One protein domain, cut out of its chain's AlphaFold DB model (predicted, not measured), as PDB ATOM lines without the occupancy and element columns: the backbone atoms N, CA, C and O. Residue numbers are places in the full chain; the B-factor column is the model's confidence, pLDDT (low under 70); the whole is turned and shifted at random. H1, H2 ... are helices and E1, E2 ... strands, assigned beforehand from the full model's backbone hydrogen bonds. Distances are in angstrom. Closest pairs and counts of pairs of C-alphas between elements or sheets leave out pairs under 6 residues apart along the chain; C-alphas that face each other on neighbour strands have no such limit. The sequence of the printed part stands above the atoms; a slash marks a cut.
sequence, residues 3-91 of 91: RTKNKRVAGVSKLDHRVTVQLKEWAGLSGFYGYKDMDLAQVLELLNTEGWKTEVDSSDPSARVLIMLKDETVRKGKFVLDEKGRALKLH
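AT A GLANCE: This is residues 3 to 91 of the 91 residues of an uncharacterized protein of Paenibacillus sp. MMS18-CY102 (UniProt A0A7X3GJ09). Two layers: long helix H1 runs along one face of a twisted four-stranded sheet, and short H2 packs on H1 and edge strand E1. The 89 printed residues, mixed in class, include two named helices, then four named strands, E1 E2 E3 E4, an antiparallel meander, each strand beside the one before. The whole is compact, radius of gyration of the C-alphas 13.6 A, spanning 45 by 30 by 19 A.

IN THESE COORDINATES: Find C-alpha 3 at (127.413, 55.483, 23.562); H1, residues 3 to 26, runs 35.6 A. Then come H2, 40 to 47; E1, 53 to 57; E2, 63 to 70; E3, 73 to 81; and E4, 87 to 90, ending at (128.423, 83.007, 24.187).

HOW THE PARTS SIT: H1 lies over E2 and E3, height 7.4 A. H1's residues 20 to 24 touch H2, closest C-alphas Thr 20 and Leu 40, 5.6 A. Within hydrogen-bond range are N 55 and O 67, 2.8 A; N 66 and O 77, 2.7 A; N 80 and O 88, 2.9 A; every O i to N i+4 pair in H2, 18 of 20 in H1.

THE WHOLE: The printed part has no cut; H1 to H2 is a long link. Residues 3 to 10, 30 to 36 and 91 have pLDDT under 70.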
ATOM      1  N   ARG A   3     128.271  54.283  23.474       46.06
ATOM      2  CA  ARG A   3     127.413  55.483  23.562       46.06
ATOM      3  C   ARG A   3     128.168  56.821  23.551       46.06
ATOM      4  O   ARG A   3     127.579  57.840  23.208       46.06
ATOM      5  N   THR A   4     129.455  56.842  23.895       50.00
ATOM      6  CA  THR A   4     130.207  58.095  24.096       50.00
ATOM      7  C   THR A   4     130.729  58.707  22.792       50.00
ATOM      8  O   THR A   4     130.762  59.930  22.666       50.00
ATOM      9  N   LYS A   5     131.086  57.883  21.794       49.22
ATOM     10  CA  LYS A   5     131.588  58.370  20.495       49.22
ATOM     11  C   LYS A   5     130.491  59.069  19.678       49.22
ATOM     12  O   LYS A   5     130.721  60.176  19.202       49.22
ATOM     13  N   ASN A   6     129.281  58.504  19.619       52.59
ATOM     14  CA  ASN A   6     128.163  59.109  18.874       52.59
ATOM     15  C   ASN A   6     127.724  60.473  19.426       52.59
ATOM     16  O   ASN A   6     127.375  61.358  18.649       52.59
ATOM     17  N   LYS A   7     127.776  60.683  20.750       55.50
ATOM     18  CA  LYS A   7     127.436  61.989  21.343       55.50
ATOM     19  C   LYS A   7     128.420  63.093  20.947       55.50
ATOM     20  O   LYS A   7     127.981  64.211  20.705       55.50
ATOM     21  N   ARG A   8     129.722  62.789  20.857       56.03
ATOM     22  CA  ARG A   8     130.742  63.771  20.446       56.03
ATOM     23  C   ARG A   8     130.583  64.177  18.982       56.03
ATOM     24  O   ARG A   8     130.564  65.366  18.697       56.03
ATOM     25  N   VAL A   9     130.379  63.212  18.084       61.12
ATOM     26  CA  VAL A   9     130.170  63.486  16.648       61.12
ATOM     27  C   VAL A   9     128.896  64.313  16.423       61.12
ATOM     28  O   VAL A   9     128.917  65.302  15.694       61.12
ATOM     29  N   ALA A  10     127.808  63.982  17.126       65.94
ATOM     30  CA  ALA A  10     126.566  64.754  17.062       65.94
ATOM     31  C   ALA A  10     126.697  66.168  17.663       65.94
ATOM     32  O   ALA A  10     126.015  67.087  17.217       65.94
ATOM     33  N   GLY A  11     127.549  66.360  18.674       72.62
ATOM     34  CA  GLY A  11     127.818  67.674  19.266       72.62
ATOM     35  C   GLY A  11     128.559  68.606  18.308       72.62
ATOM     36  O   GLY A  11     128.146  69.748  18.129       72.62
ATOM     37  N   VAL A  12     129.601  68.101  17.645       74.88
ATOM     38  CA  VAL A  12     130.378  68.864  16.654       74.88
ATOM     39  C   VAL A  12     129.492  69.319  15.495       74.88
ATOM     40  O   VAL A  12     129.445  70.504  15.189       74.88
ATOM     41  N   SER A  13     128.676  68.415  14.943       78.31
ATOM     42  CA  SER A  13     127.733  68.762  13.872       78.31
ATOM     43  C   SER A  13     126.741  69.865  14.285       78.31
ATOM     44  O   SER A  13     126.422  70.747  13.489       78.31
ATOM     45  N   LYS A  14     126.293  69.888  15.550       82.19
ATOM     46  CA  LYS A  14     125.436  70.969  16.072       82.19
ATOM     47  C   LYS A  14     126.171  72.302  16.199       82.19
ATOM     48  O   LYS A  14     125.554  73.338  15.959       82.19
ATOM     49  N   LEU A  15     127.440  72.289  16.608       84.12
ATOM     50  CA  LEU A  15     128.266  73.497  16.653       84.12
ATOM     51  C   LEU A  15     128.445  74.071  15.248       84.12
ATOM     52  O   LEU A  15     128.156  75.245  15.037       84.12
ATOM     53  N   ASP A  16     128.836  73.234  14.290       81.88
ATOM     54  CA  ASP A  16     129.079  73.657  12.909       81.88
ATOM     55  C   ASP A  16     127.784  74.167  12.250       81.88
ATOM     56  O   ASP A  16     127.785  75.183  11.549       81.88
ATOM     57  N   HIS A  17     126.640  73.546  12.555       83.81
ATOM     58  CA  HIS A  17     125.333  74.046  12.129       83.81
ATOM     59  C   HIS A  17     125.022  75.434  12.714       83.81
ATOM     60  O   HIS A  17     124.614  76.333  11.982       83.81
ATOM     61  N   ARG A  18     125.241  75.645  14.020       85.19
ATOM     62  CA  ARG A  18     125.034  76.954  14.668       85.19
ATOM     63  C   ARG A  18     125.942  78.034  14.093       85.19
ATOM     64  O   ARG A  18     125.471  79.143  13.858       85.19
ATOM     65  N   VAL A  19     127.205  77.696  13.846       85.81
ATOM     66  CA  VAL A  19     128.164  78.567  13.164       85.81
ATOM     67  C   VAL A  19     127.626  78.968  11.794       85.81
ATOM     68  O   VAL A  19     127.522  80.152  11.499       85.81
ATOM     69  N   THR A  20     127.198  77.992  10.997       85.19
ATOM     70  CA  THR A  20     126.652  78.228   9.655       85.19
ATOM     71  C   THR A  20     125.426  79.145   9.696       85.19
ATOM     72  O   THR A  20     125.328  80.077   8.903       85.19
ATOM     73  N   VAL A  21     124.504  78.932  10.643       85.00
ATOM     74  CA  VAL A  21     123.331  79.804  10.839       85.00
ATOM     75  C   VAL A  21     123.754  81.227  11.212       85.00
ATOM     76  O   VAL A  21     123.247  82.179  10.626       85.00
ATOM     77  N   GLN A  22     124.713  81.386  12.127       86.62
ATOM     78  CA  GLN A  22     125.202  82.704  12.539       86.62
ATOM     79  C   GLN A  22     125.849  83.477  11.390       86.62
ATOM     80  O   GLN A  22     125.653  84.683  11.260       86.62
ATOM     81  N   LEU A  23     126.624  82.779  10.566       85.44
ATOM     82  CA  LEU A  23     127.263  83.347   9.389       85.44
ATOM     83  C   LEU A  23     126.212  83.770   8.348       85.44
ATOM     84  O   LEU A  23     126.272  84.885   7.832       85.44
ATOM     85  N   LYS A  24     125.177  82.950   8.127       84.81
ATOM     86  CA  LYS A  24     124.023  83.317   7.287       84.81
ATOM     87  C   LYS A  24     123.295  84.556   7.825       84.81
ATOM     88  O   LYS A  24     122.950  85.438   7.047       84.81
ATOM     89  N   GLU A  25     123.099  84.666   9.140       84.06
ATOM     90  CA  GLU A  25     122.540  85.878   9.762       84.06
ATOM     91  C   GLU A  25     123.403  87.116   9.499       84.06
ATOM     92  O   GLU A  25     122.869  88.172   9.165       84.06
ATOM     93  N   TRP A  26     124.729  87.004   9.611       83.94
ATOM     94  CA  TRP A  26     125.637  88.131   9.371       83.94
ATOM     95  C   TRP A  26     125.672  88.588   7.916       83.94
ATOM     96  O   TRP A  26     125.835  89.785   7.681       83.94
ATOM     97  N   ALA A  27     125.465  87.664   6.980       78.94
ATOM     98  CA  ALA A  27     125.277  87.948   5.561       78.94
ATOM     99  C   ALA A  27     123.876  88.507   5.230       78.94
ATOM    100  O   ALA A  27     123.606  88.822   4.076       78.94
ATOM    101  N   GLY A  28     122.961  88.608   6.206       79.12
ATOM    102  CA  GLY A  28     121.581  89.064   5.980       79.12
ATOM    103  C   GLY A  28     120.670  88.017   5.325       79.12
ATOM    104  O   GLY A  28     119.614  88.349   4.795       79.12
ATOM    105  N   LEU A  29     121.055  86.740   5.372       74.44
ATOM    106  CA  LEU A  29     120.390  85.632   4.680       74.44
ATOM    107  C   LEU A  29     119.368  84.888   5.553       74.44
ATOM    108  O   LEU A  29     118.760  83.914   5.109       74.44
ATOM    109  N   SER A  30     119.162  85.325   6.799       63.44
ATOM    110  CA  SER A  30     118.419  84.595   7.839       63.44
ATOM    111  C   SER A  30     116.910  84.422   7.607       63.44
ATOM    112  O   SER A  30     116.246  83.793   8.426       63.44
ATOM    113  N   GLY A  31     116.364  84.907   6.490       60.44
ATOM    114  CA  GLY A  31     114.957  84.731   6.101       60.44
ATOM    115  C   GLY A  31     114.735  84.113   4.717       60.44
ATOM    116  O   GLY A  31     113.589  83.882   4.333       60.44
ATOM    117  N   PHE A  32     115.794  83.832   3.953       59.12
ATOM    118  CA  PHE A  32     115.659  83.375   2.572       59.12
ATOM    119  C   PHE A  32     115.750  81.848   2.473       59.12
ATOM    120  O   PHE A  32     116.791  81.249   2.745       59.12
ATOM    121  N   TYR A  33     114.662  81.214   2.020       55.25
ATOM    122  CA  TYR A  33     114.560  79.755   1.865       55.25
ATOM    123  C   TYR A  33     115.687  79.148   1.008       55.25
ATOM    124  O   TYR A  33     116.161  78.063   1.327       55.25
ATOM    125  N   GLY A  34     116.172  79.866  -0.015       57.66
ATOM    126  CA  GLY A  34     117.257  79.403  -0.896       57.66
ATOM    127  C   GLY A  34     118.622  79.252  -0.215       57.66
ATOM    128  O   GLY A  34     119.491  78.559  -0.727       57.66
ATOM    129  N   TYR A  35     118.809  79.845   0.966       62.28
ATOM    130  CA  TYR A  35     120.066  79.768   1.711       62.28
ATOM    131  C   TYR A  35     120.063  78.664   2.765       62.28
ATOM    132  O   TYR A  35     121.069  78.464   3.447       62.28
ATOM    133  N   LYS A  36     118.962  77.919   2.921       63.72
ATOM    134  CA  LYS A  36     118.879  76.810   3.878       63.72
ATOM    135  C   LYS A  36     119.862  75.688   3.528       63.72
ATOM    136  O   LYS A  36     120.512  75.176   4.437       63.72
ATOM    137  N   ASP A  37     120.050  75.437   2.235       71.25
ATOM    138  CA  ASP A  37     120.875  74.347   1.705       71.25
ATOM    139  C   ASP A  37     122.334  74.743   1.429       71.25
ATOM    140  O   ASP A  37     123.118  73.907   1.003       71.25
ATOM    141  N   MET A  38     122.726  75.999   1.686       76.00
ATOM    142  CA  MET A  38     124.125  76.397   1.512       76.00
ATOM    143  C   MET A  38     125.031  75.780   2.572       76.00
ATOM    144  O   MET A  38     124.770  75.913   3.779       76.00
ATOM    145  N   ASP A  39     126.132  75.210   2.100       79.25
ATOM    146  CA  ASP A  39     127.203  74.672   2.925       79.25
ATOM    147  C   ASP A  39     128.068  75.786   3.527       79.25
ATOM    148  O   ASP A  39     128.122  76.914   3.031       79.25
ATOM    149  N   LEU A  40     128.799  75.461   4.597       77.38
ATOM    150  CA  LEU A  40     129.674  76.408   5.296       77.38
ATOM    151  C   LEU A  40     130.676  77.090   4.348       77.38
ATOM    152  O   LEU A  40     130.908  78.288   4.474       77.38
ATOM    153  N   ALA A  41     131.231  76.349   3.384       82.38
ATOM    154  CA  ALA A  41     132.172  76.885   2.403       82.38
ATOM    155  C   ALA A  41     131.542  77.983   1.529       82.38
ATOM    156  O   ALA A  41     132.136  79.043   1.366       82.38
ATOM    157  N   GLN A  42     130.316  77.764   1.045       83.38
ATOM    158  CA  GLN A  42     129.588  78.738   0.225       83.38
ATOM    159  C   GLN A  42     129.231  79.992   1.031       83.38
ATOM    160  O   GLN A  42     129.331  81.111   0.540       83.38
ATOM    161  N   VAL A  43     128.850  79.822   2.301       83.44
ATOM    162  CA  VAL A  43     128.571  80.957   3.193       83.44
ATOM    163  C   VAL A  43     129.840  81.764   3.475       83.44
ATOM    164  O   VAL A  43     129.788  82.992   3.493       83.44
ATOM    165  N   LEU A  44     130.978  81.100   3.685       83.69
ATOM    166  CA  LEU A  44     132.262  81.773   3.881       83.69
ATOM    167  C   LEU A  44     132.707  82.523   2.626       83.69
ATOM    168  O   LEU A  44     133.206  83.634   2.749       83.69
ATOM    169  N   GLU A  45     132.498  81.956   1.440       84.88
ATOM    170  CA  GLU A  45     132.788  82.632   0.174       84.88
ATOM    171  C   GLU A  45     131.990  83.935   0.043       84.88
ATOM    172  O   GLU A  45     132.575  84.973  -0.248       84.88
ATOM    173  N   LEU A  46     130.694  83.914   0.373       83.00
ATOM    174  CA  LEU A  46     129.838  85.107   0.373       83.00
ATOM    175  C   LEU A  46     130.234  86.145   1.426       83.00
ATOM    176  O   LEU A  46     130.088  87.341   1.202       83.00
ATOM    177  N   LEU A  47     130.688  85.706   2.597       82.94
ATOM    178  CA  LEU A  47     131.106  86.613   3.667       82.94
ATOM    179  C   LEU A  47     132.522  87.147   3.481       82.94
ATOM    180  O   LEU A  47     132.863  88.133   4.120       82.94
ATOM    181  N   ASN A  48     133.345  86.509   2.650       84.69
ATOM    182  CA  ASN A  48     134.715  86.926   2.358       84.69
ATOM    183  C   ASN A  48     134.792  87.845   1.125       84.69
ATOM    184  O   ASN A  48     135.799  87.871   0.416       84.69
ATOM    185  N   THR A  49     133.724  88.596   0.850       82.81
ATOM    186  CA  THR A  49     133.661  89.587  -0.229       82.81
ATOM    187  C   THR A  49     133.763  91.012   0.315       82.81
ATOM    188  O   THR A  49     133.566  91.266   1.501       82.81
ATOM    189  N   GLU A  50     134.052  91.981  -0.558       80.56
ATOM    190  CA  GLU A  50     134.044  93.418  -0.218       80.56
ATOM    191  C   GLU A  50     134.922  93.808   0.992       80.56
ATOM    192  O   GLU A  50     134.545  94.662   1.803       80.56
ATOM    193  N   GLY A  51     136.086  93.165   1.131       81.94
ATOM    194  CA  GLY A  51     137.054  93.446   2.199       81.94
ATOM    195  C   GLY A  51     136.717  92.818   3.553       81.94
ATOM    196  O   GLY A  51     137.454  93.018   4.517       81.94
ATOM    197  N   TRP A  52     135.635  92.041   3.641       86.88
ATOM    198  CA  TRP A  52     135.367  91.215   4.808       86.88
ATOM    199  C   TRP A  52     136.246  89.963   4.811       86.88
ATOM    200  O   TRP A  52     136.488  89.341   3.778       86.88
ATOM    201  N   LYS A  53     136.711  89.577   5.998       88.56
ATOM    202  CA  LYS A  53     137.464  88.350   6.246       88.56
ATOM    203  C   LYS A  53     136.852  87.613   7.426       88.56
ATOM    204  O   LYS A  53     136.776  88.161   8.521       88.56
ATOM    205  N   THR A  54     136.447  86.371   7.211       89.19
ATOM    206  CA  THR A  54     135.827  85.505   8.212       89.19
ATOM    207  C   THR A  54     136.749  84.343   8.546       89.19
ATOM    208  O   THR A  54     137.178  83.598   7.668       89.19
ATOM    209  N   GLU A  55     137.022  84.169   9.832       88.00
ATOM    210  CA  GLU A  55     137.828  83.092  10.387       88.00
ATOM    211  C   GLU A  55     136.983  82.277  11.370       88.00
ATOM    212  O   GLU A  55     136.245  82.823  12.200       88.00
ATOM    213  N   VAL A  56     137.087  80.951  11.259       86.56
ATOM    214  CA  VAL A  56     136.443  79.998  12.164       86.56
ATOM    215  C   VAL A  56     137.536  79.214  12.871       86.56
ATOM    216  O   VAL A  56     138.214  78.395  12.258       86.56
ATOM    217  N   ASP A  57     137.696  79.456  14.164       86.50
ATOM    218  CA  ASP A  57     138.575  78.675  15.021       86.50
ATOM    219  C   ASP A  57     137.807  77.467  15.581       86.50
ATOM    220  O   ASP A  57     136.780  77.586  16.265       86.50
ATOM    221  N   SER A  58     138.320  76.285  15.244       84.94
ATOM    222  CA  SER A  58     137.820  74.977  15.652       84.94
ATOM    223  C   SER A  58     138.842  74.175  16.465       84.94
ATOM    224  O   SER A  58     138.701  72.953  16.559       84.94
ATOM    225  N   SER A  59     139.876  74.818  17.022       84.00
ATOM    226  CA  SER A  59     140.935  74.150  17.791       84.00
ATOM    227  C   SER A  59     140.401  73.388  19.007       84.00
ATOM    228  O   SER A  59     140.938  72.335  19.350       84.00
ATOM    229  N   ASP A  60     139.323  73.868  19.632       80.75
ATOM    230  CA  ASP A  60     138.612  73.136  20.684       80.75
ATOM    231  C   ASP A  60     137.481  72.279  20.076       80.75
ATOM    232  O   ASP A  60     136.566  72.809  19.444       80.75
ATOM    233  N   PRO A  61     137.456  70.951  20.286       79.31
ATOM    234  CA  PRO A  61     136.350  70.090  19.856       79.31
ATOM    235  C   PRO A  61     134.983  70.457  20.458       79.31
ATOM    236  O   PRO A  61     133.948  70.050  19.928       79.31
ATOM    237  N   SER A  62     134.975  71.182  21.575       82.88
ATOM    238  CA  SER A  62     133.781  71.580  22.322       82.88
ATOM    239  C   SER A  62     133.373  73.026  22.069       82.88
ATOM    240  O   SER A  62     132.355  73.463  22.611       82.88
ATOM    241  N   ALA A  63     134.122  73.764  21.248       84.75
ATOM    242  CA  ALA A  63     133.827  75.152  20.950       84.75
ATOM    243  C   ALA A  63     134.063  75.505  19.481       84.75
ATOM    244  O   ALA A  63     134.806  74.858  18.748       84.75
ATOM    245  N   ARG A  64     133.401  76.568  19.038       88.12
ATOM    246  CA  ARG A  64     133.692  77.246  17.779       88.12
ATOM    247  C   ARG A  64     133.775  78.727  18.054       88.12
ATOM    248  O   ARG A  64     132.863  79.280  18.669       88.12
ATOM    249  N   VAL A  65     134.845  79.366  17.611       88.12
ATOM    250  CA  VAL A  65     134.987  80.819  17.692       88.12
ATOM    251  C   VAL A  65     134.960  81.372  16.277       88.12
ATOM    252  O   VAL A  65     135.618  80.861  15.383       88.12
ATOM    253  N   LEU A  66     134.145  82.394  16.073       89.38
ATOM    254  CA  LEU A  66     133.951  83.090  14.814       89.38
ATOM    255  C   LEU A  66     134.469  84.501  14.968       89.38
ATOM    256  O   LEU A  66     134.093  85.202  15.913       89.38
ATOM    257  N   ILE A  67     135.288  84.919  14.019       89.44
ATOM    258  CA  ILE A  67     135.792  86.280  13.937       89.44
ATOM    259  C   ILE A  67     135.583  86.742  12.505       89.44
ATOM    260  O   ILE A  67     136.035  86.096  11.570       89.44
ATOM    261  N   MET A  68     134.883  87.853  12.334       89.00
ATOM    262  CA  MET A  68     134.701  88.503  11.046       89.00
ATOM    263  C   MET A  68     135.235  89.928  11.148       89.00
ATOM    264  O   MET A  68     134.883  90.670  12.067       89.00
ATOM    265  N   LEU A  69     136.129  90.279  10.232       89.75
ATOM    266  CA  LEU A  69     136.915  91.505  10.223       89.75
ATOM    267  C   LEU A  69     136.641  92.264   8.929       89.75
ATOM    268  O   LEU A  69     136.628  91.655   7.864       89.75
ATOM    269  N   LYS A  70     136.459  93.579   9.014       89.31
ATOM    270  CA  LYS A  70     136.521  94.501   7.874       89.31
ATOM    271  C   LYS A  70     137.001  95.845   8.370       89.31
ATOM    272  O   LYS A  70     136.313  96.464   9.179       89.31
ATOM    273  N   ASP A  71     138.158  96.278   7.888       86.62
ATOM    274  CA  ASP A  71     138.810  97.513   8.324       86.62
ATOM    275  C   ASP A  71     138.909  97.566   9.865       86.62
ATOM    276  O   ASP A  71     139.579  96.728  10.469       86.62
ATOM    277  N   GLU A  72     138.196  98.485  10.519       87.12
ATOM    278  CA  GLU A  72     138.131  98.609  11.986       87.12
ATOM    279  C   GLU A  72     136.952  97.843  12.621       87.12
ATOM    280  O   GLU A  72     136.833  97.743  13.844       87.12
ATOM    281  N   THR A  73     136.056  97.288  11.802       85.25
ATOM    282  CA  THR A  73     134.869  96.566  12.264       85.25
ATOM    283  C   THR A  73     135.206  95.117  12.582       85.25
ATOM    284  O   THR A  73     135.655  94.354  11.725       85.25
ATOM    285  N   VAL A  74     134.899  94.710  13.813       88.12
ATOM    286  CA  VAL A  74     135.089  93.337  14.285       88.12
ATOM    287  C   VAL A  74     133.767  92.774  14.787       88.12
ATOM    288  O   VAL A  74     133.156  93.310  15.709       88.12
ATOM    289  N   ARG A  75     133.342  91.645  14.217       88.12
ATOM    290  CA  ARG A  75     132.229  90.836  14.722       88.12
ATOM    291  C   ARG A  75     132.784  89.540  15.287       88.12
ATOM    292  O   ARG A  75     133.529  88.835  14.614       88.12
ATOM    293  N   LYS A  76     132.423  89.224  16.528       89.69
ATOM    294  CA  LYS A  76     132.824  87.982  17.193       89.69
ATOM    295  C   LYS A  76     131.595  87.182  17.578       89.69
ATOM    296  O   LYS A  76     130.557  87.741  17.928       89.69
ATOM    297  N   GLY A  77     131.717  85.867  17.514       88.31
ATOM    298  CA  GLY A  77     130.722  84.947  18.036       88.31
ATOM    299  C   GLY A  77     131.414  83.721  18.591       88.31
ATOM    300  O   GLY A  77     132.317  83.184  17.959       88.31
ATOM    301  N   LYS A  78     131.010  83.258  19.769       88.88
ATOM    302  CA  LYS A  78     131.530  82.018  20.338       88.88
ATOM    303  C   LYS A  78     130.386  81.042  20.544       88.88
ATOM    304  O   LYS A  78     129.326  81.409  21.033       88.88
ATOM    305  N   PHE A  79     130.608  79.790  20.190       88.94
ATOM    306  CA  PHE A  79     129.694  78.691  20.444       88.94
ATOM    307  C   PHE A  79     130.401  77.640  21.284       88.94
ATOM    308  O   PHE A  79     131.559  77.328  21.029       88.94
ATOM    309  N   VAL A  80     129.714  77.098  22.284       87.94
ATOM    310  CA  VAL A  80     130.236  76.036  23.152       87.94
ATOM    311  C   VAL A  80     129.205  74.933  23.327       87.94
ATOM    312  O   VAL A  80     128.000  75.191  23.304       87.94
ATOM    313  N   LEU A  81     129.667  73.699  23.500       84.81
ATOM    314  CA  LEU A  81     128.818  72.582  23.895       84.81
ATOM    315  C   LEU A  81     128.651  72.555  25.413       84.81
ATOM    316  O   LEU A  81     129.631  72.565  26.152       84.81
ATOM    317  N   ASP A  82     127.403  72.479  25.873       82.31
ATOM    318  CA  ASP A  82     127.099  72.187  27.273       82.31
ATOM    319  C   ASP A  82     127.258  70.686  27.591       82.31
ATOM    320  O   ASP A  82     127.359  69.835  26.701       82.31
ATOM    321  N   GLU A  83     127.204  70.333  28.878       74.94
ATOM    322  CA  GLU A  83     127.277  68.939  29.353       74.94
ATOM    323  C   GLU A  83     126.150  68.041  28.803       74.94
ATOM    324  O   GLU A  83     126.254  66.812  28.789       74.94
ATOM    325  N   LYS A  84     125.063  68.647  28.308       75.38
ATOM    326  CA  LYS A  84     123.923  67.963  27.687       75.38
ATOM    327  C   LYS A  84     124.077  67.833  26.163       75.38
ATOM    328  O   LYS A  84     123.206  67.244  25.518       75.38
ATOM    329  N   GLY A  85     125.172  68.319  25.573       70.75
ATOM    330  CA  GLY A  85     125.442  68.279  24.134       70.75
ATOM    331  C   GLY A  85     124.603  69.270  23.317       70.75
ATOM    332  O   GLY A  85     124.234  68.977  22.171       70.75
ATOM    333  N   ARG A  86     124.239  70.410  23.915       76.44
ATOM    334  CA  ARG A  86     123.578  71.550  23.266       76.44
ATOM    335  C   ARG A  86     124.617  72.620  22.940       76.44
ATOM    336  O   ARG A  86     125.430  72.963  23.787       76.44
ATOM    337  N   ALA A  87     124.560  73.158  21.723       81.00
ATOM    338  CA  ALA A  87     125.404  74.269  21.296       81.00
ATOM    339  C   ALA A  87     124.789  75.605  21.751       81.00
ATOM    340  O   ALA A  87     123.711  75.993  21.278       81.00
ATOM    341  N   LEU A  88     125.469  76.283  22.675       82.94
ATOM    342  CA  LEU A  88     125.096  77.576  23.244       82.94
ATOM    343  C   LEU A  88     125.964  78.682  22.650       82.94
ATOM    344  O   LEU A  88     127.170  78.502  22.495       82.94
ATOM    345  N   LYS A  89     125.349  79.825  22.338       81.81
ATOM    346  CA  LYS A  89     126.058  81.038  21.925       81.81
ATOM    347  C   LYS A  89     126.531  81.785  23.171       81.81
ATOM    348  O   LYS A  89     125.721  82.074  24.047       81.81
ATOM    349  N   LEU A  90     127.819  82.085  23.236       79.31
ATOM    350  CA  LEU A  90     128.423  83.007  24.187       79.31
ATOM    351  C   LEU A  90     128.670  84.330  23.452       79.31
ATOM    352  O   LEU A  90     129.268  84.334  22.370       79.31
ATOM    353  N   HIS A  91     128.129  85.409  24.017       61.00
ATOM    354  CA  HIS A  91     128.305  86.782  23.545       61.00
ATOM    355  C   HIS A  91     129.618  87.373  24.052       61.00
ATOM    356  O   HIS A  91     129.991  87.051  25.203       61.00
TER     357      HIS A  91